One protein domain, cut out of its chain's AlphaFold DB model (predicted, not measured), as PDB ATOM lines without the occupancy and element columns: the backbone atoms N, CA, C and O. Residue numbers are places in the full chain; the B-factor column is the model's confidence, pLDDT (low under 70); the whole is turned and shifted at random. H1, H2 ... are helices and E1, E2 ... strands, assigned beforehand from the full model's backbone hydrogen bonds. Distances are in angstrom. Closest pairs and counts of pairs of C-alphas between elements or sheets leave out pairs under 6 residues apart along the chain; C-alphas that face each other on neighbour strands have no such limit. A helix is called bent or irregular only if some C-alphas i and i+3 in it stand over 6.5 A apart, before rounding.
ATOM      1  N   ASP A 118      11.091   3.975  56.079       77.38
ATOM      2  CA  ASP A 118      12.256   4.527  55.388       77.38
ATOM      3  C   ASP A 118      11.929   5.468  54.213       77.38
ATOM      4  O   ASP A 118      12.594   6.490  54.041       77.38
ATOM      5  N   LEU A 119      10.882   5.193  53.426       87.81
ATOM      6  CA  LEU A 119      10.550   6.007  52.244       87.81
ATOM      7  C   LEU A 119       9.771   7.276  52.591       87.81
ATOM      8  O   LEU A 119      10.120   8.347  52.103       87.81
ATOM      9  N   ILE A 120       8.766   7.199  53.468       89.31
ATOM     10  CA  ILE A 120       8.024   8.394  53.907       89.31
ATOM     11  C   ILE A 120       8.968   9.372  54.601       89.31
ATOM     12  O   ILE A 120       9.006  10.549  54.253       89.31
ATOM     13  N   SER A 121       9.764   8.888  55.561       87.94
ATOM     14  CA  SER A 121      10.712   9.736  56.289       87.94
ATOM     15  C   SER A 121      11.736  10.358  55.343       87.94
ATOM     16  O   SER A 121      12.028  11.550  55.462       87.94
ATOM     17  N   LEU A 122      12.231   9.587  54.366       91.56
ATOM     18  CA  LEU A 122      13.104  10.107  53.319       91.56
ATOM     19  C   LEU A 122      12.402  11.209  52.523       91.56
ATOM     20  O   LEU A 122      12.936  12.313  52.458       91.56
ATOM     21  N   ALA A 123      11.202  10.958  51.996       93.19
ATOM     22  CA  ALA A 123      10.443  11.929  51.215       93.19
ATOM     23  C   ALA A 123      10.210  13.235  51.986       93.19
ATOM     24  O   ALA A 123      10.506  14.312  51.473       93.19
ATOM     25  N   ILE A 124       9.767  13.138  53.243       91.25
ATOM     26  CA  ILE A 124       9.556  14.288  54.132       91.25
ATOM     27  C   ILE A 124      10.861  15.050  54.345       91.25
ATOM     28  O   ILE A 124      10.893  16.277  54.234       91.25
ATOM     29  N   SER A 125      11.949  14.340  54.651       92.12
ATOM     30  CA  SER A 125      13.247  14.974  54.884       92.12
ATOM     31  C   SER A 125      13.768  15.683  53.630       92.12
ATOM     32  O   SER A 125      14.296  16.788  53.735       92.12
ATOM     33  N   THR A 126      13.576  15.091  52.448       93.75
ATOM     34  CA  THR A 126      13.994  15.654  51.163       93.75
ATOM     35  C   THR A 126      13.153  16.875  50.806       93.75
ATOM     36  O   THR A 126      13.721  17.919  50.499       93.75
ATOM     37  N   LEU A 127      11.825  16.798  50.943       92.50
ATOM     38  CA  LEU A 127      10.906  17.924  50.733       92.50
ATOM     39  C   LEU A 127      11.228  19.114  51.645       92.50
ATOM     40  O   LEU A 127      11.328  20.249  51.177       92.50
ATOM     41  N   ASN A 128      11.463  18.861  52.934       89.94
ATOM     42  CA  ASN A 128      11.846  19.908  53.881       89.94
ATOM     43  C   ASN A 128      13.166  20.582  53.485       89.94
ATOM     44  O   ASN A 128      13.261  21.808  53.544       89.94
ATOM     45  N   LYS A 129      14.170  19.804  53.051       91.50
ATOM     46  CA  LYS A 129      15.470  20.333  52.601       91.50
ATOM     47  C   LYS A 129      15.345  21.266  51.395       91.50
ATOM     48  O   LYS A 129      16.108  22.221  51.312       91.50
ATOM     49  N   ILE A 130      14.390  21.015  50.497       90.12
ATOM     50  CA  ILE A 130      14.164  21.830  49.291       90.12
ATOM     51  C   ILE A 130      13.078  22.911  49.468       90.12
ATOM     52  O   ILE A 130      12.716  23.581  48.508       90.12
ATOM     53  N   GLY A 131      12.567  23.115  50.691       88.94
ATOM     54  CA  GLY A 131      11.695  24.249  51.033       88.94
ATOM     55  C   GLY A 131      10.188  23.965  51.091       88.94
ATOM     56  O   GLY A 131       9.405  24.890  51.327       88.94
ATOM     57  N   PHE A 132       9.760  22.708  50.952       89.94
ATOM     58  CA  PHE A 132       8.359  22.279  51.084       89.94
ATOM     59  C   PHE A 132       7.979  22.048  52.553       89.94
ATOM     60  O   PHE A 132       7.771  20.920  52.992       89.94
ATOM     61  N   THR A 133       7.914  23.125  53.336       86.12
ATOM     62  CA  THR A 133       7.701  23.034  54.792       86.12
ATOM     63  C   THR A 133       6.240  23.167  55.226       86.12
ATOM     64  O   THR A 133       5.936  22.973  56.401       86.12
ATOM     65  N   GLU A 134       5.330  23.566  54.331       86.69
ATOM     66  CA  GLU A 134       3.911  23.672  54.670       86.69
ATOM     67  C   GLU A 134       3.199  22.345  54.423       86.69
ATOM     68  O   GLU A 134       3.090  21.880  53.290       86.69
ATOM     69  N   ILE A 135       2.686  21.763  55.507       87.06
ATOM     70  CA  ILE A 135       2.028  20.459  55.520       87.06
ATOM     71  C   ILE A 135       0.533  20.665  55.749       87.06
ATOM     72  O   ILE A 135       0.132  21.425  56.635       87.06
ATOM     73  N   PHE A 136      -0.307  19.975  54.983       83.75
ATOM     74  CA  PHE A 136      -1.753  19.979  55.188       83.75
ATOM     75  C   PHE A 136      -2.345  18.589  54.962       83.75
ATOM     76  O   PHE A 136      -1.935  17.847  54.074       83.75
ATOM     77  N   GLN A 137      -3.340  18.233  55.771       79.25
ATOM     78  CA  GLN A 137      -4.084  16.988  55.596       79.25
ATOM     79  C   GLN A 137      -5.285  17.203  54.683       79.25
ATOM     80  O   GLN A 137      -6.000  18.207  54.777       79.25
ATOM     81  N   MET A 138      -5.537  16.233  53.808       69.81
ATOM     82  CA  MET A 138      -6.700  16.263  52.935       69.81
ATOM     83  C   MET A 138      -7.896  15.592  53.602       69.81
ATOM     84  O   MET A 138      -7.823  14.459  54.055       69.81
ATOM     85  N   LYS A 139      -9.053  16.263  53.599       64.12
ATOM     86  CA  LYS A 139     -10.290  15.720  54.193       64.12
ATOM     87  C   LYS A 139     -10.860  14.499  53.454       64.12
ATOM     88  O   LYS A 139     -11.757  13.853  53.975       64.12
ATOM     89  N   ILE A 140     -10.390  14.221  52.235       62.84
ATOM     90  CA  ILE A 140     -10.976  13.210  51.340       62.84
ATOM     91  C   ILE A 140     -10.430  11.801  51.634       62.84
ATOM     92  O   ILE A 140     -11.161  10.826  51.491       62.84
ATOM     93  N   LYS A 141      -9.178  11.690  52.093       63.75
ATOM     94  CA  LYS A 141      -8.549  10.441  52.540       63.75
ATOM     95  C   LYS A 141      -7.620  10.759  53.709       63.75
ATOM     96  O   LYS A 141      -6.721  11.579  53.559       63.75
ATOM     97  N   SER A 142      -7.822  10.102  54.851       57.16
ATOM     98  CA  SER A 142      -7.071  10.359  56.092       57.16
ATOM     99  C   SER A 142      -5.564  10.115  55.977       57.16
ATOM    100  O   SER A 142      -4.805  10.655  56.773       57.16
ATOM    101  N   ASN A 143      -5.139   9.326  54.988       75.75
ATOM    102  CA  ASN A 143      -3.758   8.862  54.849       75.75
ATOM    103  C   ASN A 143      -2.965   9.646  53.789       75.75
ATOM    104  O   ASN A 143      -1.818   9.309  53.517       75.75
ATOM    105  N   VAL A 144      -3.563  10.686  53.194       82.31
ATOM    106  CA  VAL A 144      -2.903  11.531  52.192       82.31
ATOM    107  C   VAL A 144      -2.457  12.838  52.835       82.31
ATOM    108  O   VAL A 144      -3.275  13.611  53.353       82.31
ATOM    109  N   VAL A 145      -1.159  13.115  52.744       86.94
ATOM    110  CA  VAL A 145      -0.544  14.343  53.252       86.94
ATOM    111  C   VAL A 145      -0.056  15.185  52.078       86.94
ATOM    112  O   VAL A 145       0.673  14.706  51.212       86.94
ATOM    113  N   GLY A 146      -0.487  16.443  52.033       88.31
ATOM    114  CA  GLY A 146      -0.050  17.420  51.045       88.31
ATOM    115  C   GLY A 146       1.094  18.282  51.568       88.31
ATOM    116  O   GLY A 146       1.083  18.707  52.726       88.31
ATOM    117  N   TYR A 147       2.046  18.570  50.688       89.88
ATOM    118  CA  TYR A 147       3.205  19.418  50.927       89.88
ATOM    119  C   TYR A 147       3.215  20.565  49.923       89.88
ATOM    120  O   TYR A 147       2.971  20.356  48.731       89.88
ATOM    121  N   LYS A 148       3.516  21.777  50.397       87.56
ATOM    122  CA  LYS A 148       3.739  22.953  49.548       87.56
ATOM    123  C   LYS A 148       4.867  23.840  50.088       87.56
ATOM    124  O   LYS A 148       5.182  23.775  51.283       87.56
ATOM    125  N   PRO A 149       5.486  24.675  49.243       84.44
ATOM    126  CA  PRO A 149       6.497  25.618  49.698       84.44
ATOM    127  C   PRO A 149       5.912  26.718  50.581       84.44
ATOM    128  O   PRO A 149       4.765  27.127  50.405       84.44
ATOM    129  N   LYS A 150       6.728  27.247  51.499       75.75
ATOM    130  CA  LYS A 150       6.343  28.325  52.437       75.75
ATOM    131  C   LYS A 150       6.167  29.704  51.778       75.75
ATOM    132  O   LYS A 150       5.852  30.683  52.451       75.75
ATOM    133  N   ILE A 151       6.444  29.834  50.481       66.44
ATOM    134  CA  ILE A 151       6.495  31.140  49.814       66.44
ATOM    135  C   ILE A 151       5.075  31.665  49.529       66.44
ATOM    136  O   ILE A 151       4.186  30.969  49.044       66.44
ATOM    137  N   ASN A 152       4.887  32.944  49.848       52.53
ATOM    138  CA  ASN A 152       3.653  33.555  50.342       52.53
ATOM    139  C   ASN A 152       2.653  34.044  49.271       52.53
ATOM    140  O   ASN A 152       1.987  35.053  49.497       52.53
ATOM    141  N   LEU A 153       2.560  33.415  48.093       52.34
ATOM    142  CA  LEU A 153       1.855  34.058  46.966       52.34
ATOM    143  C   LEU A 153       0.658  33.308  46.375       52.34
ATOM    144  O   LEU A 153      -0.234  33.976  45.859       52.34
ATOM    145  N   THR A 154       0.528  31.982  46.498       53.34
ATOM    146  CA  THR A 154      -0.626  31.295  45.882       53.34
ATOM    147  C   THR A 154      -1.061  30.017  46.600       53.34
ATOM    148  O   THR A 154      -0.259  29.123  46.847       53.34
ATOM    149  N   THR A 155      -2.371  29.864  46.822       57.44
ATOM    150  CA  THR A 155      -3.054  28.596  47.171       57.44
ATOM    151  C   THR A 155      -3.168  27.633  45.981       57.44
ATOM    152  O   THR A 155      -3.981  26.705  45.992       57.44
ATOM    153  N   ASP A 156      -2.379  27.865  44.933       67.94
ATOM    154  CA  ASP A 156      -2.504  27.176  43.665       67.94
ATOM    155  C   ASP A 156      -2.114  25.703  43.822       67.94
ATOM    156  O   ASP A 156      -1.033  25.345  44.297       67.94
ATOM    157  N   LYS A 157      -3.046  24.836  43.422       69.69
ATOM    158  CA  LYS A 157      -2.912  23.380  43.475       69.69
ATOM    159  C   LYS A 157      -1.811  22.851  42.560       69.69
ATOM    160  O   LYS A 157      -1.441  21.688  42.681       69.69
ATOM    161  N   ARG A 158      -1.288  23.677  41.647       69.94
ATOM    162  CA  ARG A 158      -0.132  23.337  40.811       69.94
ATOM    163  C   ARG A 158       1.131  23.090  41.635       69.94
ATOM    164  O   ARG A 158       1.885  22.205  41.265       69.94
ATOM    165  N   TYR A 159       1.308  23.757  42.778       72.75
ATOM    166  CA  TYR A 159       2.546  23.683  43.573       72.75
ATOM    167  C   TYR A 159       2.522  22.668  44.719       72.75
ATOM    168  O   TYR A 159       3.217  22.829  45.721       72.75
ATOM    169  N   GLN A 160       1.668  21.653  44.608       86.06
ATOM    170  CA  GLN A 160       1.425  20.687  45.673       86.06
ATOM    171  C   GLN A 160       1.988  19.320  45.287       86.06
ATOM    172  O   GLN A 160       1.764  18.840  44.174       86.06
ATOM    173  N   ILE A 161       2.688  18.696  46.232       90.06
ATOM    174  CA  ILE A 161       3.084  17.287  46.175       90.06
ATOM    175  C   ILE A 161       2.272  16.551  47.235       90.06
ATOM    176  O   ILE A 161       2.237  16.965  48.394       90.06
ATOM    177  N   PHE A 162       1.619  15.464  46.845       89.50
ATOM    178  CA  PHE A 162       0.885  14.603  47.766       89.50
ATOM    179  C   PHE A 162       1.647  13.311  47.981       89.50
ATOM    180  O   PHE A 162       2.129  12.712  47.021       89.50
ATOM    181  N   ILE A 163       1.719  12.888  49.236       90.25
ATOM    182  CA  ILE A 163       2.334  11.634  49.650       90.25
ATOM    183  C   ILE A 163       1.276  10.794  50.359       90.25
ATOM    184  O   ILE A 163       0.552  11.287  51.228       90.25
ATOM    185  N   GLU A 164       1.205   9.526  49.980       88.19
ATOM    186  CA  GLU A 164       0.365   8.508  50.599       88.19
ATOM    187  C   GLU A 164       1.209   7.255  50.830       88.19
ATOM    188  O   GLU A 164       1.935   6.803  49.940       88.19
ATOM    189  N   ASP A 165       1.126   6.717  52.042       83.38
ATOM    190  CA  ASP A 165       1.732   5.430  52.362       83.38
ATOM    191  C   ASP A 165       0.959   4.306  51.677       83.38
ATOM    192  O   ASP A 165      -0.277   4.310  51.676       83.38
ATOM    193  N   SER A 166       1.669   3.332  51.122       77.50
ATOM    194  CA  SER A 166       1.048   2.140  50.557       77.50
ATOM    195  C   SER A 166       1.332   0.940  51.443       77.50
ATOM    196  O   SER A 166       2.455   0.736  51.896       77.50
ATOM    197  N   SER A 167       0.327   0.080  51.612       69.12
ATOM    198  CA  SER A 167       0.471  -1.205  52.307       69.12
ATOM    199  C   SER A 167       1.556  -2.104  51.710       69.12
ATOM    200  O   SER A 167       2.074  -2.976  52.400       69.12
ATOM    201  N   ASP A 168       1.924  -1.890  50.444       70.44
ATOM    202  CA  ASP A 168       2.782  -2.789  49.674       70.44
ATOM    203  C   ASP A 168       4.263  -2.371  49.707       70.44
ATOM    204  O   ASP A 168       5.000  -2.561  48.731       70.44
ATOM    205  N   SER A 169       4.722  -1.806  50.831       72.06
ATOM    206  CA  SER A 169       6.116  -1.378  51.074       72.06
ATOM    207  C   SER A 169       6.662  -0.341  50.076       72.06
ATOM    208  O   SER A 169       7.860  -0.293  49.798       72.06
ATOM    209  N   GLY A 170       5.790   0.494  49.511       84.19
ATOM    210  CA  GLY A 170       6.165   1.568  48.592       84.19
ATOM    211  C   GLY A 170       5.449   2.871  48.918       84.19
ATOM    212  O   GLY A 170       4.568   2.922  49.769       84.19
ATOM    213  N   LEU A 171       5.829   3.937  48.226       89.94
ATOM    214  CA  LEU A 171       5.280   5.268  48.427       89.94
ATOM    215  C   LEU A 171       4.472   5.692  47.207       89.94
ATOM    216  O   LEU A 171       4.970   5.618  46.081       89.94
ATOM    217  N   ILE A 172       3.252   6.174  47.425       90.31
ATOM    218  CA  ILE A 172       2.476   6.818  46.370       90.31
ATOM    219  C   ILE A 172       2.770   8.314  46.414       90.31
ATOM    220  O   ILE A 172       2.520   8.984  47.418       90.31
ATOM    221  N   ILE A 173       3.274   8.846  45.304       91.88
ATOM    222  CA  ILE A 173       3.455  10.283  45.105       91.88
ATOM    223  C   ILE A 173       2.500  10.767  44.030       91.88
ATOM    224  O   ILE A 173       2.380  10.155  42.969       91.88
ATOM    225  N   SER A 174       1.832  11.889  44.298       90.56
ATOM    226  CA  SER A 174       1.004  12.576  43.309       90.56
ATOM    227  C   SER A 174       1.467  14.013  43.092       90.56
ATOM    228  O   SER A 174       1.693  14.754  44.049       90.56
ATOM    229  N   ILE A 175       1.566  14.418  41.829       90.62
ATOM    230  CA  ILE A 175       1.962  15.767  41.395       90.62
ATOM    231  C   ILE A 175       1.080  16.195  40.219       90.62
ATOM    232  O   ILE A 175       0.496  15.357  39.527       90.62
ATOM    233  N   ASN A 176       0.942  17.503  39.998       89.25
ATOM    234  CA  ASN A 176       0.125  18.048  38.918       89.25
ATOM    235  C   ASN A 176       0.549  17.512  37.535       89.25
ATOM    236  O   ASN A 176       1.733  17.535  37.198       89.25
ATOM    237  N   LYS A 177      -0.431  17.095  36.720       90.50
ATOM    238  CA  LYS A 177      -0.204  16.540  35.375       90.50
ATOM    239  C   LYS A 177       0.605  17.479  34.485       90.50
ATOM    240  O   LYS A 177       1.592  17.052  33.903       90.50
ATOM    241  N   LYS A 178       0.270  18.773  34.488       88.31
ATOM    242  CA  LYS A 178       0.922  19.784  33.639       88.31
ATOM    243  C   LYS A 178       2.429  19.894  33.864       88.31
ATOM    244  O   LYS A 178       3.160  20.270  32.963       88.31
ATOM    245  N   ILE A 179       2.900  19.586  35.073       88.88
ATOM    246  CA  ILE A 179       4.332  19.639  35.398       88.88
ATOM    247  C   ILE A 179       5.062  18.438  34.800       88.88
ATOM    248  O   ILE A 179       6.203  18.548  34.354       88.88
ATOM    249  N   LEU A 180       4.403  17.282  34.821       90.50
ATOM    250  CA  LEU A 180       4.974  16.035  34.343       90.50
ATOM    251  C   LEU A 180       4.871  15.887  32.827       90.50
ATOM    252  O   LEU A 180       5.741  15.239  32.269       90.50
ATOM    253  N   GLU A 181       3.857  16.468  32.176       90.44
ATOM    254  CA  GLU A 181       3.521  16.250  30.755       90.44
ATOM    255  C   GLU A 181       4.740  16.315  29.824       90.44
ATOM    256  O   GLU A 181       4.979  15.374  29.071       90.44
ATOM    257  N   SER A 182       5.571  17.351  29.955       90.56
ATOM    258  CA  SER A 182       6.775  17.550  29.132       90.56
ATOM    259  C   SER A 182       7.955  16.623  29.461       90.56
ATOM    260  O   SER A 182       8.978  16.652  28.781       90.56
ATOM    261  N   HIS A 183       7.829  15.790  30.493       93.81
ATOM    262  CA  HIS A 183       8.849  14.841  30.952       93.81
ATOM    263  C   HIS A 183       8.423  13.384  30.755       93.81
ATOM    264  O   HIS A 183       9.134  12.471  31.174       93.81
ATOM    265  N   LEU A 184       7.254  13.147  30.163       95.06
ATOM    266  CA  LEU A 184       6.757  11.796  29.978       95.06
ATOM    267  C   LEU A 184       7.215  11.182  28.677       95.06
ATOM    268  O   LEU A 184       7.170  11.819  27.631       95.06
ATOM    269  N   LEU A 185       7.521   9.896  28.747       96.00
ATOM    270  CA  LEU A 185       7.582   8.990  27.619       96.00
ATOM    271  C   LEU A 185       6.248   8.244  27.512       96.00
ATOM    272  O   LEU A 185       5.930   7.400  28.355       96.00
ATOM    273  N   ASN A 186       5.463   8.540  26.477       95.19
ATOM    274  CA  ASN A 186       4.249   7.795  26.162       95.19
ATOM    275  C   ASN A 186       4.564   6.737  25.106       95.19
ATOM    276  O   ASN A 186       4.958   7.049  23.981       95.19
ATOM    277  N   LEU A 187       4.330   5.483  25.458       93.06
ATOM    278  CA  LEU A 187       4.453   4.344  24.566       93.06
ATOM    279  C   LEU A 187       3.094   4.056  23.948       93.06
ATOM    280  O   LEU A 187       2.098   3.896  24.658       93.06
ATOM    281  N   LYS A 188       3.055   4.019  22.619       92.44
ATOM    282  CA  LYS A 188       1.827   3.941  21.834       92.44
ATOM    283  C   LYS A 188       1.868   2.788  20.844       92.44
ATOM    284  O   LYS A 188       2.930   2.437  20.341       92.44
ATOM    285  N   TYR A 189       0.704   2.255  20.507       88.81
ATOM    286  CA  TYR A 189       0.515   1.384  19.352       88.81
ATOM    287  C   TYR A 189      -0.451   2.026  18.360       88.81
ATOM    288  O   TYR A 189      -1.455   2.622  18.750       88.81
ATOM    289  N   TRP A 190      -0.159   1.870  17.073       88.25
ATOM    290  CA  TRP A 190      -1.122   2.041  15.994       88.25
ATOM    291  C   TRP A 190      -1.998   0.797  15.882       88.25
ATOM    292  O   TRP A 190      -1.487  -0.319  15.801       88.25
ATOM    293  N   ILE A 191      -3.311   0.988  15.834       84.94
ATOM    294  CA  ILE A 191      -4.304  -0.083  15.728       84.94
ATOM    295  C   ILE A 191      -5.090   0.123  14.443       84.94
ATOM    296  O   ILE A 191      -5.752   1.148  14.287       84.94
ATOM    297  N   ASP A 192      -5.031  -0.850  13.538       83.25
ATOM    298  CA  ASP A 192      -5.939  -0.902  12.394       83.25
ATOM    299  C   ASP A 192      -7.346  -1.220  12.911       83.25
ATOM    300  O   ASP A 192      -7.559  -2.231  13.583       83.25
ATOM    301  N   ILE A 193      -8.293  -0.324  12.648       83.62
ATOM    302  CA  ILE A 193      -9.698  -0.484  13.043       83.62
ATOM    303  C   ILE A 193     -10.594  -0.842  11.848       83.62
ATOM    304  O   ILE A 193     -11.816  -0.861  11.991       83.62
ATOM    305  N   GLY A 194      -9.999  -1.152  10.692       79.81
ATOM    306  CA  GLY A 194     -10.690  -1.486   9.452       79.81
ATOM    307  C   GLY A 194     -10.924  -0.279   8.541       79.81
ATOM    308  O   GLY A 194     -10.751   0.879   8.925       79.81
ATOM    309  N   ASP A 195     -11.315  -0.556   7.295       81.12
ATOM    310  CA  ASP A 195     -11.657   0.445   6.269       81.12
ATOM    311  C   ASP A 195     -10.549   1.480   5.979       81.12
ATOM    312  O   ASP A 195     -10.818   2.611   5.575       81.12
ATOM    313  N   GLY A 196      -9.284   1.100   6.193       77.81
ATOM    314  CA  GLY A 196      -8.127   1.986   6.032       77.81
ATOM    315  C   GLY A 196      -7.961   3.012   7.160       77.81
ATOM    316  O   GLY A 196      -7.117   3.908   7.052       77.81
ATOM    317  N   ASN A 197      -8.737   2.892   8.240       83.31
ATOM    318  CA  ASN A 197      -8.661   3.768   9.398       83.31
ATOM    319  C   ASN A 197      -7.747   3.187  10.475       83.31
ATOM    320  O   ASN A 197      -7.734   1.991  10.749       83.31
ATOM    321  N   TRP A 198      -7.016   4.081  11.131       85.19
ATOM    322  CA  TRP A 198      -6.075   3.734  12.187       85.19
ATOM    323  C   TRP A 198      -6.389   4.545  13.432       85.19
ATOM    324  O   TRP A 198      -6.644   5.748  13.343       85.19
ATOM    325  N   ASN A 199      -6.330   3.894  14.585       88.38
ATOM    326  CA  ASN A 199      -6.387   4.534  15.888       88.38
ATOM    327  C   ASN A 199      -5.029   4.421  16.597       88.38
ATOM    328  O   ASN A 199      -4.165   3.651  16.178       88.38
ATOM    329  N   GLN A 200      -4.848   5.178  17.673       89.81
ATOM    330  CA  GLN A 200      -3.701   5.065  18.566       89.81
ATOM    331  C   GLN A 200      -4.156   4.678  19.970       89.81
ATOM    332  O   GLN A 200      -5.158   5.193  20.469       89.81
ATOM    333  N   GLU A 201      -3.392   3.813  20.622       89.12
ATOM    334  CA  GLU A 201      -3.611   3.420  22.013       89.12
ATOM    335  C   GLU A 201      -2.330   3.636  22.813       89.12
ATOM    336  O   GLU A 201      -1.246   3.267  22.362       89.12
ATOM    337  N   ILE A 202      -2.443   4.282  23.977       90.94
ATOM    338  CA  ILE A 202      -1.329   4.433  24.917       90.94
ATOM    339  C   ILE A 202      -1.265   3.150  25.735       90.94
ATOM    340  O   ILE A 202      -2.207   2.842  26.458       90.94
ATOM    341  N   VAL A 203      -0.150   2.434  25.631       90.44
ATOM    342  CA  VAL A 203       0.073   1.174  26.356       90.44
ATOM    343  C   VAL A 203       0.957   1.345  27.580       90.44
ATOM    344  O   VAL A 203       0.939   0.511  28.470       90.44
ATOM    345  N   GLY A 204       1.727   2.428  27.639       91.94
ATOM    346  CA  GLY A 204       2.585   2.720  28.775       91.94
ATOM    347  C   GLY A 204       2.862   4.206  28.870       91.94
ATOM    348  O   GLY A 204       3.020   4.890  27.859       91.94
ATOM    349  N   ARG A 205       2.932   4.713  30.096       94.38
ATOM    350  CA  ARG A 205       3.325   6.089  30.374       94.38
ATOM    351  C   ARG A 205       4.385   6.082  31.447       94.38
ATOM    352  O   ARG A 205       4.130   5.655  32.571       94.38
ATOM    353  N   LEU A 206       5.565   6.552  31.083       95.44
ATOM    354  CA  LEU A 206       6.747   6.460  31.915       95.44
ATOM    355  C   LEU A 206       7.324   7.838  32.141       95.44
ATOM    356  O   LEU A 206       7.265   8.707  31.276       95.44
ATOM    357  N   LEU A 207       7.940   7.998  33.293       96.38
ATOM    358  CA  LEU A 207       8.842   9.090  33.574       96.38
ATOM    359  C   LEU A 207      10.239   8.495  33.688       96.38
ATOM    360  O   LEU A 207      10.540   7.834  34.680       96.38
ATOM    361  N   VAL A 208      11.081   8.702  32.678       96.00
ATOM    362  CA  VAL A 208      12.503   8.363  32.790       96.00
ATOM    363  C   VAL A 208      13.127   9.325  33.795       96.00
ATOM    364  O   VAL A 208      12.929  10.536  33.696       96.00
ATOM    365  N   ILE A 209      13.830   8.795  34.796       94.94
ATOM    366  CA  ILE A 209      14.394   9.614  35.866       94.94
ATOM    367  C   ILE A 209      15.472  10.531  35.283       94.94
ATOM    368  O   ILE A 209      16.427  10.021  34.688       94.94
ATOM    369  N   PRO A 210      15.353  11.859  35.463       89.44
ATOM    370  CA  PRO A 210      16.366  12.796  34.999       89.44
ATOM    371  C   PRO A 210      17.749  12.450  35.556       89.44
ATOM    372  O   PRO A 210      17.907  12.238  36.760       89.44
ATOM    373  N   GLY A 211      18.751  12.375  34.683       87.81
ATOM    374  CA  GLY A 211      20.110  11.938  35.023       87.81
ATOM    375  C   GLY A 211      20.332  10.420  34.979       87.81
ATOM    376  O   GLY A 211      21.468   9.968  35.147       87.81
ATOM    377  N   LYS A 212      19.290   9.618  34.729       93.94
ATOM    378  CA  LYS A 212      19.367   8.156  34.548       93.94
ATOM    379  C   LYS A 212      18.967   7.704  33.141       93.94
ATOM    380  O   LYS A 212      18.751   6.515  32.917       93.94
ATOM    381  N   GLU A 213      18.945   8.613  32.169       93.31
ATOM    382  CA  GLU A 213      18.588   8.341  30.772       93.31
ATOM    383  C   GLU A 213      19.481   7.253  30.167       93.31
ATOM    384  O   GLU A 213      18.993   6.313  29.550       93.31
ATOM    385  N   ASN A 214      20.793   7.325  30.400       90.75
ATOM    386  CA  ASN A 214      21.731   6.322  29.892       90.75
ATOM    387  C   ASN A 214      21.495   4.941  30.515       90.75
ATOM    388  O   ASN A 214      21.586   3.931  29.817       90.75
ATOM    389  N   LEU A 215      21.181   4.883  31.814       90.69
ATOM    390  CA  LEU A 215      20.847   3.626  32.483       90.69
ATOM    391  C   LEU A 215      19.559   3.043  31.899       90.69
ATOM    392  O   LEU A 215      19.518   1.850  31.608       90.69
ATOM    393  N   PHE A 216      18.552   3.892  31.677       94.38
ATOM    394  CA  PHE A 216      17.300   3.507  31.039       94.38
ATOM    395  C   PHE A 216      17.541   2.932  29.643       94.38
ATOM    396  O   PHE A 216      17.145   1.800  29.386       94.38
ATOM    397  N   LEU A 217      18.233   3.661  28.765       89.88
ATOM    398  CA  LEU A 217      18.440   3.246  27.376       89.88
ATOM    399  C   LEU A 217      19.310   1.985  27.271       89.88
ATOM    400  O   LEU A 217      18.941   1.052  26.566       89.88
ATOM    401  N   SER A 218      20.408   1.909  28.028       85.25
ATOM    402  CA  SER A 218      21.312   0.745  28.003       85.25
ATOM    403  C   SER A 218      20.730  -0.520  28.641       85.25
ATOM    404  O   SER A 218      21.203  -1.618  28.355       85.25
ATOM    405  N   SER A 219      19.708  -0.383  29.494       86.75
ATOM    406  CA  SER A 219      19.058  -1.512  30.177       86.75
ATOM    407  C   SER A 219      17.704  -1.892  29.580       86.75
ATOM    408  O   SER A 219      17.017  -2.749  30.137       86.75
ATOM    409  N   LEU A 220      17.298  -1.255  28.477       86.19
ATOM    410  CA  LEU A 220      16.067  -1.591  27.770       86.19
ATOM    411  C   LEU A 220      16.044  -3.082  27.409       86.19
ATOM    412  O   LEU A 220      17.076  -3.672  27.084       86.19
ATOM    413  N   GLN A 221      14.863  -3.696  27.400       80.12
ATOM    414  CA  GLN A 221      14.751  -5.036  26.837       80.12
ATOM    415  C   GLN A 221      15.090  -5.016  25.339       80.12
ATOM    416  O   GLN A 221      14.638  -4.112  24.626       80.12
ATOM    417  N   PRO A 222      15.778  -6.055  24.823       75.88
ATOM    418  CA  PRO A 222      16.232  -6.097  23.432       75.88
ATOM    419  C   PRO A 222      15.144  -5.826  22.388       75.88
ATOM    420  O   PRO A 222      15.409  -5.242  21.338       75.88
ATOM    421  N   LYS A 223      13.895  -6.207  22.689       74.62
ATOM    422  CA  LYS A 223      12.747  -5.998  21.802       74.62
ATOM    423  C   LYS A 223      12.373  -4.523  21.587       74.62
ATOM    424  O   LYS A 223      11.728  -4.217  20.589       74.62
ATOM    425  N   TYR A 224      12.816  -3.616  22.460       77.88
ATOM    426  CA  TYR A 224      12.505  -2.181  22.400       77.88
ATOM    427  C   TYR A 224      13.688  -1.288  22.001       77.88
ATOM    428  O   TYR A 224      13.479  -0.107  21.712       77.88
ATOM    429  N   TRP A 225      14.914  -1.819  21.922       72.81
ATOM    430  CA  TRP A 225      16.103  -1.043  21.525       72.81
ATOM    431  C   TRP A 225      15.930  -0.319  20.197       72.81
ATOM    432  O   TRP A 225      16.265   0.853  20.059       72.81
ATOM    433  N   ASN A 226      15.308  -0.994  19.234       64.81
ATOM    434  CA  ASN A 226      15.112  -0.474  17.883       64.81
ATOM    435  C   ASN A 226      14.223   0.771  17.812       64.81
ATOM    436  O   ASN A 226      14.157   1.386  16.751       64.81
ATOM    437  N   ILE A 227      13.521   1.083  18.898       74.31
ATOM    438  CA  ILE A 227      12.506   2.123  18.960       74.31
ATOM    439  C   ILE A 227      12.965   3.231  19.912       74.31
ATOM    440  O   ILE A 227      12.954   4.402  19.550       74.31
ATOM    441  N   LEU A 228      13.422   2.866  21.112       75.62
ATOM    442  CA  LEU A 228      13.769   3.834  22.156       75.62
ATOM    443  C   LEU A 228      15.263   4.183  22.189       75.62
ATOM    444  O   LEU A 228      15.609   5.358  22.293       75.62
ATOM    445  N   GLU A 229      16.151   3.194  22.061       70.38
ATOM    446  CA  GLU A 229      17.604   3.413  22.112       70.38
ATOM    447  C   GLU A 229      18.107   4.140  20.862       70.38
ATOM    448  O   GLU A 229      18.853   5.111  20.968       70.38
ATOM    449  N   VAL A 230      17.646   3.719  19.680       63.50
ATOM    450  CA  VAL A 230      18.067   4.300  18.391       63.50
ATOM    451  C   VAL A 230      17.731   5.787  18.301       63.50
ATOM    452  O   VAL A 230      18.535   6.578  17.812       63.50
ATOM    453  N   GLU A 231      16.548   6.175  18.774       70.38
ATOM    454  CA  GLU A 231      16.127   7.576  18.771       70.38
ATOM    455  C   GLU A 231      16.630   8.342  20.003       70.38
ATOM    456  O   GLU A 231      16.446   9.555  20.083       70.38
ATOM    457  N   GLY A 232      17.256   7.648  20.964       81.31
ATOM    458  CA  GLY A 232      17.657   8.207  22.255       81.31
ATOM    459  C   GLY A 232      16.487   8.833  23.014       81.31
ATOM    460  O   GLY A 232      16.681   9.790  23.764       81.31
ATOM    461  N   LYS A 233      15.260   8.356  22.770       86.94
ATOM    462  CA  LYS A 233      14.042   8.997  23.267       86.94
ATOM    463  C   LYS A 233      13.725   8.544  24.681       86.94
ATOM    464  O   LYS A 233      13.426   7.380  24.932       86.94
ATOM    465  N   THR A 234      13.719   9.511  25.587       93.25
ATOM    466  CA  THR A 234      13.316   9.349  26.990       93.25
ATOM    467  C   THR A 234      12.091  10.182  27.360       93.25
ATOM    468  O   THR A 234      11.597  10.068  28.477       93.25
ATOM    469  N   VAL A 235      11.589  10.990  26.420       95.06
ATOM    470  CA  VAL A 235      10.392  11.831  26.543       95.06
ATOM    471  C   VAL A 235       9.645  11.890  25.206       95.06
ATOM    472  O   VAL A 235      10.206  11.588  24.149       95.06
ATOM    473  N   GLY A 236       8.388  12.320  25.253       94.38
ATOM    474  CA  GLY A 236       7.491  12.446  24.112       94.38
ATOM    475  C   GLY A 236       6.771  11.148  23.757       94.38
ATOM    476  O   GLY A 236       6.707  10.194  24.532       94.38
ATOM    477  N   ASP A 237       6.202  11.129  22.557       93.62
ATOM    478  CA  ASP A 237       5.450   9.993  22.046       93.62
ATOM    479  C   ASP A 237       6.334   9.060  21.215       93.62
ATOM    480  O   ASP A 237       7.059   9.489  20.308       93.62
ATOM    481  N   VAL A 238       6.229   7.765  21.503       91.94
ATOM    482  CA  VAL A 238       6.954   6.706  20.806       91.94
ATOM    483  C   VAL A 238       5.994   5.589  20.425       91.94
ATOM    484  O   VAL A 238       5.315   5.019  21.274       91.94
ATOM    485  N   TYR A 239       5.961   5.259  19.136       89.00
ATOM    486  CA  TYR A 239       5.140   4.171  18.618       89.00
ATOM    487  C   TYR A 239       5.941   2.872  18.585       89.00
ATOM    488  O   TYR A 239       7.027   2.813  18.011       89.00
ATOM    489  N   LEU A 240       5.397   1.830  19.209       86.06
ATOM    490  CA  LEU A 240       6.014   0.512  19.328       86.06
ATOM    491  C   LEU A 240       5.797  -0.374  18.086       86.06
ATOM    492  O   LEU A 240       6.346  -1.472  17.998       86.06
ATOM    493  N   ASN A 241       5.014   0.106  17.122       82.12
ATOM    494  CA  ASN A 241       4.826  -0.482  15.803       82.12
ATOM    495  C   ASN A 241       4.773   0.607  14.718       82.12
ATOM    496  O   ASN A 241       4.548   1.784  14.999       82.12
ATOM    497  N   ASP A 242       4.970   0.197  13.465       78.12
ATOM    498  CA  ASP A 242       4.946   1.087  12.303       78.12
ATOM    499  C   ASP A 242       3.656   0.893  11.495       78.12
ATOM    500  O   ASP A 242       3.342  -0.211  11.048       78.12
ATOM    501  N   LYS A 243       2.919   1.992  11.307       77.94
ATOM    502  CA  LYS A 243       1.698   2.050  10.499       77.94
ATOM    503  C   LYS A 243       1.975   1.864   9.002       77.94
ATOM    504  O   LYS A 243       1.142   1.302   8.297       77.94
ATOM    505  N   GLU A 244       3.092   2.385   8.501       72.69
ATOM    506  CA  GLU A 244       3.427   2.396   7.071       72.69
ATOM    507  C   GLU A 244       4.136   1.114   6.632       72.69
ATOM    508  O   GLU A 244       4.019   0.711   5.476       72.69
ATOM    509  N   ASN A 245       4.826   0.448   7.560       65.94
ATOM    510  CA  ASN A 245       5.509  -0.824   7.315       65.94
ATOM    511  C   ASN A 245       5.001  -1.920   8.262       65.94
ATOM    512  O   ASN A 245       5.780  -2.456   9.061       65.94
ATOM    513  N   PRO A 246       3.712  -2.292   8.164       60.19
ATOM    514  CA  PRO A 246       3.122  -3.288   9.042       60.19
ATOM    515  C   PRO A 246       3.839  -4.637   8.884       60.19
ATOM    516  O   PRO A 246       4.027  -5.333   9.858       60.19
ATOM    517  N   GLU A 247       4.383  -4.986   7.716       54.12
ATOM    518  CA  GLU A 247       5.143  -6.238   7.519       54.12
ATOM    519  C   GLU A 247       6.437  -6.352   8.356       54.12
ATOM    520  O   GLU A 247       6.989  -7.444   8.492       54.12
ATOM    521  N   TYR A 248       6.953  -5.239   8.896       51.12
ATOM    522  CA  TYR A 248       8.208  -5.195   9.660       51.12
ATOM    523  C   TYR A 248       8.026  -5.451  11.164       51.12
ATOM    524  O   TYR A 248       8.995  -5.770  11.856       51.12
ATOM    525  N   TYR A 249       6.795  -5.322  11.654       53.16
ATOM    526  CA  TYR A 249       6.389  -5.592  13.028       53.16
ATOM    527  C   TYR A 249       5.294  -6.649  12.940       53.16
ATOM    528  O   TYR A 249       4.360  -6.473  12.183       53.16
ATOM    529  N   ASP A 250       5.382  -7.759  13.663       50.19
ATOM    530  CA  ASP A 250       4.529  -8.952  13.492       50.19
ATOM    531  C   ASP A 250       3.030  -8.734  13.864       50.19
ATOM    532  O   ASP A 250       2.361  -9.626  14.373       50.19
ATOM    533  N   HIS A 251       2.497  -7.513  13.731       55.25
ATOM    534  CA  HIS A 251       1.296  -6.972  14.370       55.25
ATOM    535  C   HIS A 251       0.483  -6.142  13.364       55.25
ATOM    536  O   HIS A 251       0.338  -4.927  13.496       55.25
ATOM    537  N   THR A 252       0.001  -6.791  12.306       53.91
ATOM    538  CA  THR A 252      -0.689  -6.104  11.195       53.91
ATOM    539  C   THR A 252      -2.201  -6.232  11.240       53.91
ATOM    540  O   THR A 252      -2.898  -5.496  10.552       53.91
ATOM    541  N   THR A 253      -2.724  -7.148  12.056       66.12
ATOM    542  CA  THR A 253      -4.165  -7.278  12.272       66.12
ATOM    543  C   THR A 253      -4.541  -6.659  13.610       66.12
ATOM    544  O   THR A 253      -3.775  -6.740  14.573       66.12
ATOM    545  N   GLN A 254      -5.749  -6.095  13.689       72.00
ATOM    546  CA  GLN A 254      -6.333  -5.587  14.932       72.00
ATOM    547  C   GLN A 254      -6.194  -6.591  16.089       72.00
ATOM    548  O   GLN A 254      -5.879  -6.209  17.213       72.00
ATOM    549  N   GLU A 255      -6.387  -7.883  15.808       75.56
ATOM    550  CA  GLU A 255      -6.293  -8.951  16.802       75.56
ATOM    551  C   GLU A 255      -4.856  -9.151  17.304       75.56
ATOM    552  O   GLU A 255      -4.639  -9.303  18.506       75.56
ATOM    553  N   THR A 256      -3.866  -9.124  16.408       70.19
ATOM    554  CA  THR A 256      -2.463  -9.272  16.809       70.19
ATOM    555  C   THR A 256      -1.982  -8.065  17.605       70.19
ATOM    556  O   THR A 256      -1.371  -8.241  18.656       70.19
ATOM    557  N   THR A 257      -2.314  -6.847  17.169       72.00
ATOM    558  CA  THR A 257      -1.966  -5.631  17.917       72.00
ATOM    559  C   THR A 257      -2.618  -5.629  19.291       72.00
ATOM    560  O   THR A 257      -1.951  -5.329  20.274       72.00
ATOM    561  N   LYS A 258      -3.884  -6.049  19.391       76.56
ATOM    562  CA  LYS A 258      -4.575  -6.155  20.678       76.56
ATOM    563  C   LYS A 258      -3.889  -7.144  21.623       76.56
ATOM    564  O   LYS A 258      -3.685  -6.814  22.782       76.56
ATOM    565  N   LYS A 259      -3.445  -8.306  21.130       78.12
ATOM    566  CA  LYS A 259      -2.655  -9.261  21.936       78.12
ATOM    567  C   LYS A 259      -1.331  -8.664  22.413       78.12
ATOM    568  O   LYS A 259      -0.894  -8.957  23.521       78.12
ATOM    569  N   CYS A 260      -0.688  -7.830  21.599       76.00
ATOM    570  CA  CYS A 260       0.543  -7.143  21.989       76.00
ATOM    571  C   CYS A 260       0.306  -6.059  23.032       76.00
ATOM    572  O   CYS A 260       1.098  -5.957  23.960       76.00
ATOM    573  N   VAL A 261      -0.784  -5.300  22.901       80.56
ATOM    574  CA  VAL A 261      -1.243  -4.342  23.914       80.56
ATOM    575  C   VAL A 261      -1.530  -5.072  25.230       80.56
ATOM    576  O   VAL A 261      -0.996  -4.696  26.263       80.56
ATOM    577  N   GLU A 262      -2.300  -6.162  25.190       80.31
ATOM    578  CA  GLU A 262      -2.656  -6.968  26.369       80.31
ATOM    579  C   GLU A 262      -1.442  -7.652  27.021       80.31
ATOM    580  O   GLU A 262      -1.430  -7.879  28.227       80.31
ATOM    581  N   GLY A 263      -0.424  -7.999  26.229       80.75
ATOM    582  CA  GLY A 263       0.822  -8.604  26.702       80.75
ATOM    583  C   GLY A 263       1.923  -7.600  27.050       80.75
ATOM    584  O   GLY A 263       3.019  -8.020  27.433       80.75
ATOM    585  N   PHE A 264       1.684  -6.298  26.875       85.12
ATOM    586  CA  PHE A 264       2.653  -5.268  27.219       85.12
ATOM    587  C   PHE A 264       2.705  -5.102  28.740       85.12
ATOM    588  O   PHE A 264       1.679  -4.946  29.392       85.12
ATOM    589  N   ASN A 265       3.914  -5.145  29.299       88.19
ATOM    590  CA  ASN A 265       4.158  -4.878  30.709       88.19
ATOM    591  C   ASN A 265       5.187  -3.755  30.820       88.19
ATOM    592  O   ASN A 265       6.373  -3.959  30.538       88.19
ATOM    593  N   GLU A 266       4.741  -2.574  31.234       86.94
ATOM    594  CA  GLU A 266       5.600  -1.408  31.382       86.94
ATOM    595  C   GLU A 266       6.715  -1.590  32.417       86.94
ATOM    596  O   GLU A 266       7.771  -0.985  32.254       86.94
ATOM    597  N   TYR A 267       6.517  -2.439  33.432       86.19
ATOM    598  CA  TYR A 267       7.501  -2.685  34.495       86.19
ATOM    599  C   TYR A 267       8.696  -3.519  34.029       86.19
ATOM    600  O   TYR A 267       9.746  -3.527  34.674       86.19
ATOM    601  N   ASP A 268       8.554  -4.186  32.886       87.06
ATOM    602  CA  ASP A 268       9.597  -5.015  32.302       87.06
ATOM    603  C   ASP A 268      10.412  -4.252  31.250       87.06
ATOM    604  O   ASP A 268      11.299  -4.833  30.635       87.06
ATOM    605  N   LEU A 269      10.141  -2.963  31.004       88.62
ATOM    606  CA  LEU A 269      10.729  -2.250  29.868       88.62
ATOM    607  C   LEU A 269      12.251  -2.074  29.976       88.62
ATOM    608  O   LEU A 269      12.963  -2.246  28.984       88.62
ATOM    609  N   SER A 270      12.731  -1.690  31.157       91.25
ATOM    610  CA  SER A 270      14.136  -1.388  31.444       91.25
ATOM    611  C   SER A 270      14.445  -1.617  32.932       91.25
ATOM    612  O   SER A 270      13.622  -2.150  33.676       91.25
ATOM    613  N   ASN A 271      15.618  -1.186  33.394       90.62
ATOM    614  CA  ASN A 271      15.982  -1.156  34.803       90.62
ATOM    615  C   ASN A 271      14.995  -0.279  35.599       90.62
ATOM    616  O   ASN A 271      14.888   0.923  35.348       90.62
ATOM    617  N   THR A 272      14.306  -0.862  36.580       89.94
ATOM    618  CA  THR A 272      13.279  -0.191  37.400       89.94
ATOM    619  C   THR A 272      13.808   0.973  38.240       89.94
ATOM    620  O   THR A 272      13.024   1.763  38.750       89.94
ATOM    621  N   GLU A 273      15.127   1.118  38.370       91.81
ATOM    622  CA  GLU A 273      15.778   2.248  39.042       91.81
ATOM    623  C   GLU A 273      15.971   3.474  38.138       91.81
ATOM    624  O   GLU A 273      16.464   4.508  38.593       91.81
ATOM    625  N   SER A 274      15.624   3.361  36.851       94.25
ATOM    626  CA  SER A 274      15.839   4.396  35.832       94.25
ATOM    627  C   SER A 274      14.561   5.076  35.340       94.25
ATOM    628  O   SER A 274      14.641   6.067  34.619       94.25
ATOM    629  N   TYR A 275      13.385   4.582  35.728       95.56
ATOM    630  CA  TYR A 275      12.104   5.169  35.348       95.56
ATOM    631  C   TYR A 275      11.013   4.873  36.381       95.56
ATOM    632  O   TYR A 275      11.152   3.995  37.229       95.56
ATOM    633  N   ILE A 276       9.913   5.615  36.294       95.25
ATOM    634  CA  ILE A 276       8.700   5.429  37.089       95.25
ATOM    635  C   ILE A 276       7.526   5.195  36.141       95.25
ATOM    636  O   ILE A 276       7.349   5.929  35.169       95.25
ATOM    637  N   VAL A 277       6.693   4.205  36.457       93.62
ATOM    638  CA  VAL A 277       5.408   3.992  35.782       93.62
ATOM    639  C   VAL A 277       4.371   4.983  36.310       93.62
ATOM    640  O   VAL A 277       4.175   5.117  37.522       93.62
ATOM    641  N   ILE A 278       3.695   5.671  35.391       92.31
ATOM    642  CA  ILE A 278       2.643   6.634  35.703       92.31
ATOM    643  C   ILE A 278       1.277   5.969  35.590       92.31
ATOM    644  O   ILE A 278       0.834   5.604  34.500       92.31
ATOM    645  N   ASN A 279       0.559   5.914  36.708       82.38
ATOM    646  CA  ASN A 279      -0.785   5.360  36.752       82.38
ATOM    647  C   ASN A 279      -1.834   6.464  36.564       82.38
ATOM    648  O   ASN A 279      -1.940   7.402  37.362       82.38
ATOM    649  N   GLU A 280      -2.669   6.323  35.534       73.25
ATOM    650  CA  GLU A 280      -3.903   7.100  35.371       73.25
ATOM    651  C   GLU A 280      -5.061   6.408  36.081       73.25
ATOM    652  O   GLU A 280      -6.018   5.953  35.461       73.25
ATOM    653  N   ASN A 281      -4.988   6.307  37.408       62.31
ATOM    654  CA  ASN A 281      -6.120   5.762  38.140       62.31
ATOM    655  C   ASN A 281      -7.264   6.792  38.183       62.31
ATOM    656  O   ASN A 281      -7.164   7.839  38.830       62.31
ATOM    657  N   GLN A 282      -8.359   6.496  37.477       55.19
ATOM    658  CA  GLN A 282      -9.554   7.343  37.415       55.19
ATOM    659  C   GLN A 282     -10.346   7.368  38.732       55.19
ATOM    660  O   GLN A 282     -11.151   8.280  38.934       55.19
ATOM    661  N   GLU A 283     -10.118   6.409  39.632       54.16
ATOM    662  CA  GLU A 283     -10.829   6.307  40.912       54.16
ATOM    663  C   GLU A 283     -10.280   7.257  41.988       54.16
ATOM    664  O   GLU A 283     -10.903   7.448  43.036       54.16
ATOM    665  N   PHE A 284      -9.131   7.896  41.749       57.19
ATOM    666  CA  PHE A 284      -8.510   8.772  42.738       57.19
ATOM    667  C   PHE A 284      -9.015  10.219  42.688       57.19
ATOM    668  O   PHE A 284      -9.348  10.802  41.657       57.19
ATOM    669  N   SER A 285      -9.043  10.834  43.870       56.00
ATOM    670  CA  SER A 285      -9.718  12.100  44.174       56.00
ATOM    671  C   SER A 285      -9.107  13.350  43.519       56.00
ATOM    672  O   SER A 285      -9.668  14.442  43.639       56.00
ATOM    673  N   PHE A 286      -7.978  13.220  42.817       71.00
ATOM    674  CA  PHE A 286      -7.214  14.333  42.254       71.00
ATOM    675  C   PHE A 286      -7.107  14.213  40.732       71.00
ATOM    676  O   PHE A 286      -6.067  13.881  40.178       71.00
ATOM    677  N   LYS A 287      -8.193  14.551  40.026       79.81
ATOM    678  CA  LYS A 287      -8.261  14.491  38.548       79.81
ATOM    679  C   LYS A 287      -7.144  15.264  37.819       79.81
ATOM    680  O   LYS A 287      -6.886  15.010  36.645       79.81
ATOM    681  N   TYR A 288      -6.508  16.211  38.509       84.94
ATOM    682  CA  TYR A 288      -5.455  17.089  37.999       84.94
ATOM    683  C   TYR A 288      -4.031  16.609  38.318       84.94
ATOM    684  O   TYR A 288      -3.080  17.289  37.939       84.94
ATOM    685  N   THR A 289      -3.864  15.478  39.008       87.31
ATOM    686  CA  THR A 289      -2.548  14.891  39.297       87.31
ATOM    687  C   THR A 289      -2.379  13.553  38.599       87.31
ATOM    688  O   THR A 289      -3.362  12.861  38.329       87.31
ATOM    689  N   TRP A 290      -1.134  13.167  38.358       90.25
ATOM    690  CA  TRP A 290      -0.783  11.771  38.119       90.25
ATOM    691  C   TRP A 290      -0.209  11.145  39.378       90.25
ATOM    692  O   TRP A 290       0.335  11.856  40.224       90.25
ATOM    693  N   GLN A 291      -0.356   9.825  39.485       88.88
ATOM    694  CA  GLN A 291       0.140   9.047  40.608       88.88
ATOM    695  C   GLN A 291       1.268   8.133  40.169       88.88
ATOM    696  O   GLN A 291       1.249   7.550  39.084       88.88
ATOM    697  N   MET A 292       2.233   8.004  41.059       91.38
ATOM    698  CA  MET A 292       3.441   7.228  40.872       91.38
ATOM    699  C   MET A 292       3.630   6.366  42.095       91.38
ATOM    700  O   MET A 292       3.500   6.856  43.216       91.38
ATOM    701  N   PHE A 293       3.956   5.103  41.877       90.19
ATOM    702  CA  PHE A 293       4.302   4.194  42.950       90.19
ATOM    703  C   PHE A 293       5.808   3.956  42.941       90.19
ATOM    704  O   PHE A 293       6.358   3.473  41.952       90.19
ATOM    705  N   ILE A 294       6.480   4.332  44.026       91.44
ATOM    706  CA  ILE A 294       7.939   4.330  44.123       91.44
ATOM    707  C   ILE A 294       8.359   3.453  45.299       91.44
ATOM    708  O   ILE A 294       8.014   3.722  46.446       91.44
ATOM    709  N   LYS A 295       9.135   2.407  45.008       90.06
ATOM    710  CA  LYS A 295       9.719   1.498  46.011       90.06
ATOM    711  C   LYS A 295      11.192   1.786  46.304       90.06
ATOM    712  O   LYS A 295      11.701   1.398  47.349       90.06
ATOM    713  N   SER A 296      11.880   2.464  45.389       89.94
ATOM    714  CA  SER A 296      13.304   2.755  45.526       89.94
ATOM    715  C   SER A 296      13.551   4.087  46.222       89.94
ATOM    716  O   SER A 296      12.950   5.110  45.889       89.94
ATOM    717  N   ARG A 297      14.492   4.073  47.170       91.31
ATOM    718  CA  ARG A 297      14.965   5.262  47.889       91.31
ATOM    719  C   ARG A 297      15.670   6.242  46.962       91.31
ATOM    720  O   ARG A 297      15.444   7.443  47.062       91.31
ATOM    721  N   GLU A 298      16.514   5.722  46.074       91.00
ATOM    722  CA  GLU A 298      17.289   6.533  45.135       91.00
ATOM    723  C   GLU A 298      16.356   7.204  44.130       91.00
ATOM    724  O   GLU A 298      16.374   8.424  43.996       91.00
ATOM    725  N   VAL A 299      15.456   6.428  43.513       93.12
ATOM    726  CA  VAL A 299      14.434   6.950  42.589       93.12
ATOM    727  C   VAL A 299      13.563   8.004  43.267       93.12
ATOM    728  O   VAL A 299      13.301   9.054  42.686       93.12
ATOM    729  N   LEU A 300      13.135   7.752  44.507       93.62
ATOM    730  CA  LEU A 300      12.342   8.694  45.294       93.62
ATOM    731  C   LEU A 300      13.077  10.022  45.514       93.62
ATOM    732  O   LEU A 300      12.488  11.093  45.360       93.62
ATOM    733  N   GLN A 301      14.348   9.954  45.899       93.25
ATOM    734  CA  GLN A 301      15.151  11.138  46.152       93.25
ATOM    735  C   GLN A 301      15.390  11.933  44.865       93.25
ATOM    736  O   GLN A 301      15.133  13.138  44.866       93.25
ATOM    737  N   ASP A 302      15.806  11.272  43.782       93.38
ATOM    738  CA  ASP A 302      16.028  11.895  42.471       93.38
ATOM    739  C   ASP A 302      14.752  12.587  41.976       93.38
ATOM    740  O   ASP A 302      14.771  13.756  41.578       93.38
ATOM    741  N   PHE A 303      13.617  11.889  42.088       95.00
ATOM    742  CA  PHE A 303      12.307  12.408  41.718       95.00
ATOM    743  C   PHE A 303      11.950  13.679  42.501       95.00
ATOM    744  O   PHE A 303      11.627  14.707  41.899       95.00
ATOM    745  N   ILE A 304      12.007  13.631  43.839       94.81
ATOM    746  CA  ILE A 304      11.608  14.765  44.688       94.81
ATOM    747  C   ILE A 304      12.533  15.958  44.470       94.81
ATOM    748  O   ILE A 304      12.049  17.086  44.399       94.81
ATOM    749  N   VAL A 305      13.845  15.733  44.366       93.50
ATOM    750  CA  VAL A 305      14.809  16.817  44.152       93.50
ATOM    751  C   VAL A 305      14.539  17.507  42.819       93.50
ATOM    752  O   VAL A 305      14.402  18.730  42.793       93.50
ATOM    753  N   TYR A 306      14.398  16.745  41.733       94.44
ATOM    754  CA  TYR A 306      14.186  17.318  40.406       94.44
ATOM    755  C   TYR A 306      12.848  18.060  40.300       94.44
ATOM    756  O   TYR A 306      12.799  19.233  39.918       94.44
ATOM    757  N   PHE A 307      11.741  17.399  40.653       93.19
ATOM    758  CA  PHE A 307      10.414  17.992  40.485       93.19
ATOM    759  C   PHE A 307      10.075  19.022  41.559       93.19
ATOM    760  O   PHE A 307       9.331  19.961  41.283       93.19
ATOM    761  N   GLY A 308      10.644  18.898  42.756       91.56
ATOM    762  CA  GLY A 308      10.538  19.925  43.782       91.56
ATOM    763  C   GLY A 308      11.280  21.206  43.396       91.56
ATOM    764  O   GLY A 308      10.716  22.286  43.546       91.56
ATOM    765  N   ASP A 309      12.480  21.114  42.813       89.56
ATOM    766  CA  ASP A 309      13.199  22.281  42.275       89.56
ATOM    767  C   ASP A 309      12.436  22.944  41.115       89.56
ATOM    768  O   ASP A 309      12.223  24.157  41.122       89.56
ATOM    769  N   LYS A 310      11.928  22.148  40.159       88.94
ATOM    770  CA  LYS A 310      11.037  22.638  39.087       88.94
ATOM    771  C   LYS A 310       9.857  23.424  39.654       88.94
ATOM    772  O   LYS A 310       9.570  24.529  39.207       88.94
ATOM    773  N   LEU A 311       9.187  22.862  40.654       88.50
ATOM    774  CA  LEU A 311       8.051  23.490  41.315       88.50
ATOM    775  C   LEU A 311       8.407  24.817  41.991       88.50
ATOM    776  O   LEU A 311       7.654  25.783  41.861       88.50
ATOM    777  N   MET A 312       9.551  24.874  42.673       84.56
ATOM    778  CA  MET A 312      10.050  26.094  43.310       84.56
ATOM    779  C   MET A 312      10.331  27.199  42.286       84.56
ATOM    780  O   MET A 312       9.945  28.343  42.518       84.56
ATOM    781  N   LYS A 313      10.937  26.857  41.141       85.00
ATOM    782  CA  LYS A 313      11.245  27.803  40.052       85.00
ATOM    783  C   LYS A 313      10.000  28.376  39.381       85.00
ATOM    784  O   LYS A 313       9.931  29.577  39.124       85.00
ATOM    785  N   ILE A 314       8.989  27.538  39.147       81.31
ATOM    786  CA  ILE A 314       7.701  28.007  38.616       81.31
ATOM    787  C   ILE A 314       7.052  28.965  39.624       81.31
ATOM    788  O   ILE A 314       6.544  30.019  39.248       81.31
ATOM    789  N   GLN A 315       7.131  28.657  40.921       75.81
ATOM    790  CA  GLN A 315       6.562  29.509  41.964       75.81
ATOM    791  C   GLN A 315       7.302  30.847  42.146       75.81
ATOM    792  O   GLN A 315       6.660  31.839  42.501       75.81
ATOM    793  N   SER A 316       8.619  30.909  41.922       73.69
ATOM    794  CA  SER A 316       9.384  32.165  41.988       73.69
ATOM    795  C   SER A 316       9.220  33.052  40.748       73.69
ATOM    796  O   SER A 316       9.684  34.192  40.755       73.69
ATOM    797  N   GLY A 317       8.525  32.571  39.708       71.50
ATOM    798  CA  GLY A 317       8.375  33.276  38.433       71.50
ATOM    799  C   GLY A 317       9.654  33.279  37.590       71.50
ATOM    800  O   GLY A 317       9.753  34.048  36.638       71.50
ATOM    801  N   GLU A 318      10.631  32.436  37.937       63.69
ATOM    802  CA  GLU A 318      11.887  32.278  37.191       63.69
ATOM    803  C   GLU A 318      11.696  31.514  35.874       63.69
ATOM    804  O   GLU A 318      12.517  31.628  34.969       63.69
ATOM    805  N   THR A 319      10.593  30.779  35.743       61.12
ATOM    806  CA  THR A 319      10.136  30.165  34.493       61.12
ATOM    807  C   THR A 319       8.781  30.761  34.123       61.12
ATOM    808  O   THR A 319       7.847  30.689  34.926       61.12
TER     809      THR A 319
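AT A GLANCE: This is residues 118 to 319 of the 326 residues of the protein "HTH luxR-type domain-containing protein" of Sphaerospermopsis reniformis (UniProt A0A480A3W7). One long, strongly twisted sheet runs from end to end of an elongated domain: the short strands E1 to E4 make one end, E9 and E8 the middle, and the long hairpin of E5 and E6, with E7 beside E5, the other end. H1 and H6 lie side by side on the sheet at the E1 to E4 end, H5 packs on the hairpin at the far end, and H3 and H4 only graze the sheet. The printed part has 202 residues with six named helices and nine named strands, in the order H1 E1 E2 E3 E4 H2 E5 E6 H3 H4 E7 H5 E8 E9 H6; the class is mixed, helices and strands. The mixed sheet has the order E1 E2 E3 E4 E9 E8 E6 E5 E7, in three layers with H1, H2 and H6 on one face and H5 on the other. The whole is compact, with a radius of gyration of the C-alphas of 18.9 A, and spans 57 by 38 by 33 A, only just elongated.

IN THESE COORDINATES: H1, residues 118 to 129, begins at C-alpha 118 (12.256, 4.527, 55.388) and is 16.4 A long. E1 is residues 134 to 137, E2 144 to 148, E3 161 to 165 and E4 171 to 176. H2, residues 177 to 183, is irregular: C-alphas 179 and 182 are 7.0 A apart. E5, residues 185 to 194, is 27.8 A long, and E6, residues 197 to 208, is 31.9 A long and ends at (12.503, 8.363, 32.790). H3 is residues 213 to 218; H4, residues 222 to 228, is irregular, with C-alphas 223 and 226 7.2 A apart. E7 is residues 236 to 239, H5 254 to 262, E8 275 to 279 and E9 289 to 294. H6, residues 297 to 316, is 28.1 A long and ends at (9.384, 32.165, 41.988).

HOW THE PARTS SIT: E1, E2, E3 and E4 form a meander, each strand the antiparallel neighbour of the one before; N 136 and O 146 are 2.9 A apart, and N 162 and O 174 2.9 A. E4 and E9 are antiparallel, with N 173 and O 292 at 2.9 A. E8 pairs with E9 through N 279 and O 291, 3.0 A, and with E6 through N 276 and O 207, 2.8 A. E6 is staggered: residues 197 to 206 pair with E5, with N 191 and O 199 at 2.8 A, and residues 206 to 208 with E8. E5 and the edge strand E7 are parallel, with N 186 and O 236 at 2.8 A. E7, H5 and E8 make a split strand-helix-strand unit, two strands of one sheet that are not neighbours, with a helix between them along the chain and with E6 and E5 between them in the sheet; its crossover is right-handed. H1 is over E3 at a height over the sheet of 9.2 A. H1 and H6 touch at Leu 119 and Arg 297, their closest C-alphas, 6.2 A apart, at a shallow tilt of 27 degrees, the same way. H2 is over none of the strands and on the opposite face from H5, whose closest C-alphas with E5 are Gln 254 and Asp 192, 5.3 A. H3 and H4 are close but not clearly touching, Leu 217 and Leu 228 having the closest C-alphas, 7.0 A. Every O i to N i+4 pair is within hydrogen-bond range in H1, H3, H5 and H6; H2 has 1 of 3, with 2 of 4 O i to N i+3 pairs, and H4 1 of 3, with 1 of 4.

THE WHOLE: The C-alphas farthest apart, those of Asn 152 and Glu 247, are 58.5 A apart. The printed part has no cut. The links E2 to E3, E7 to H5 and H5 to E8 are long. The mean pLDDT of the printed part is 82.4, and 32 residues are under 70, among them residues 151 to 158 and 245 to 253.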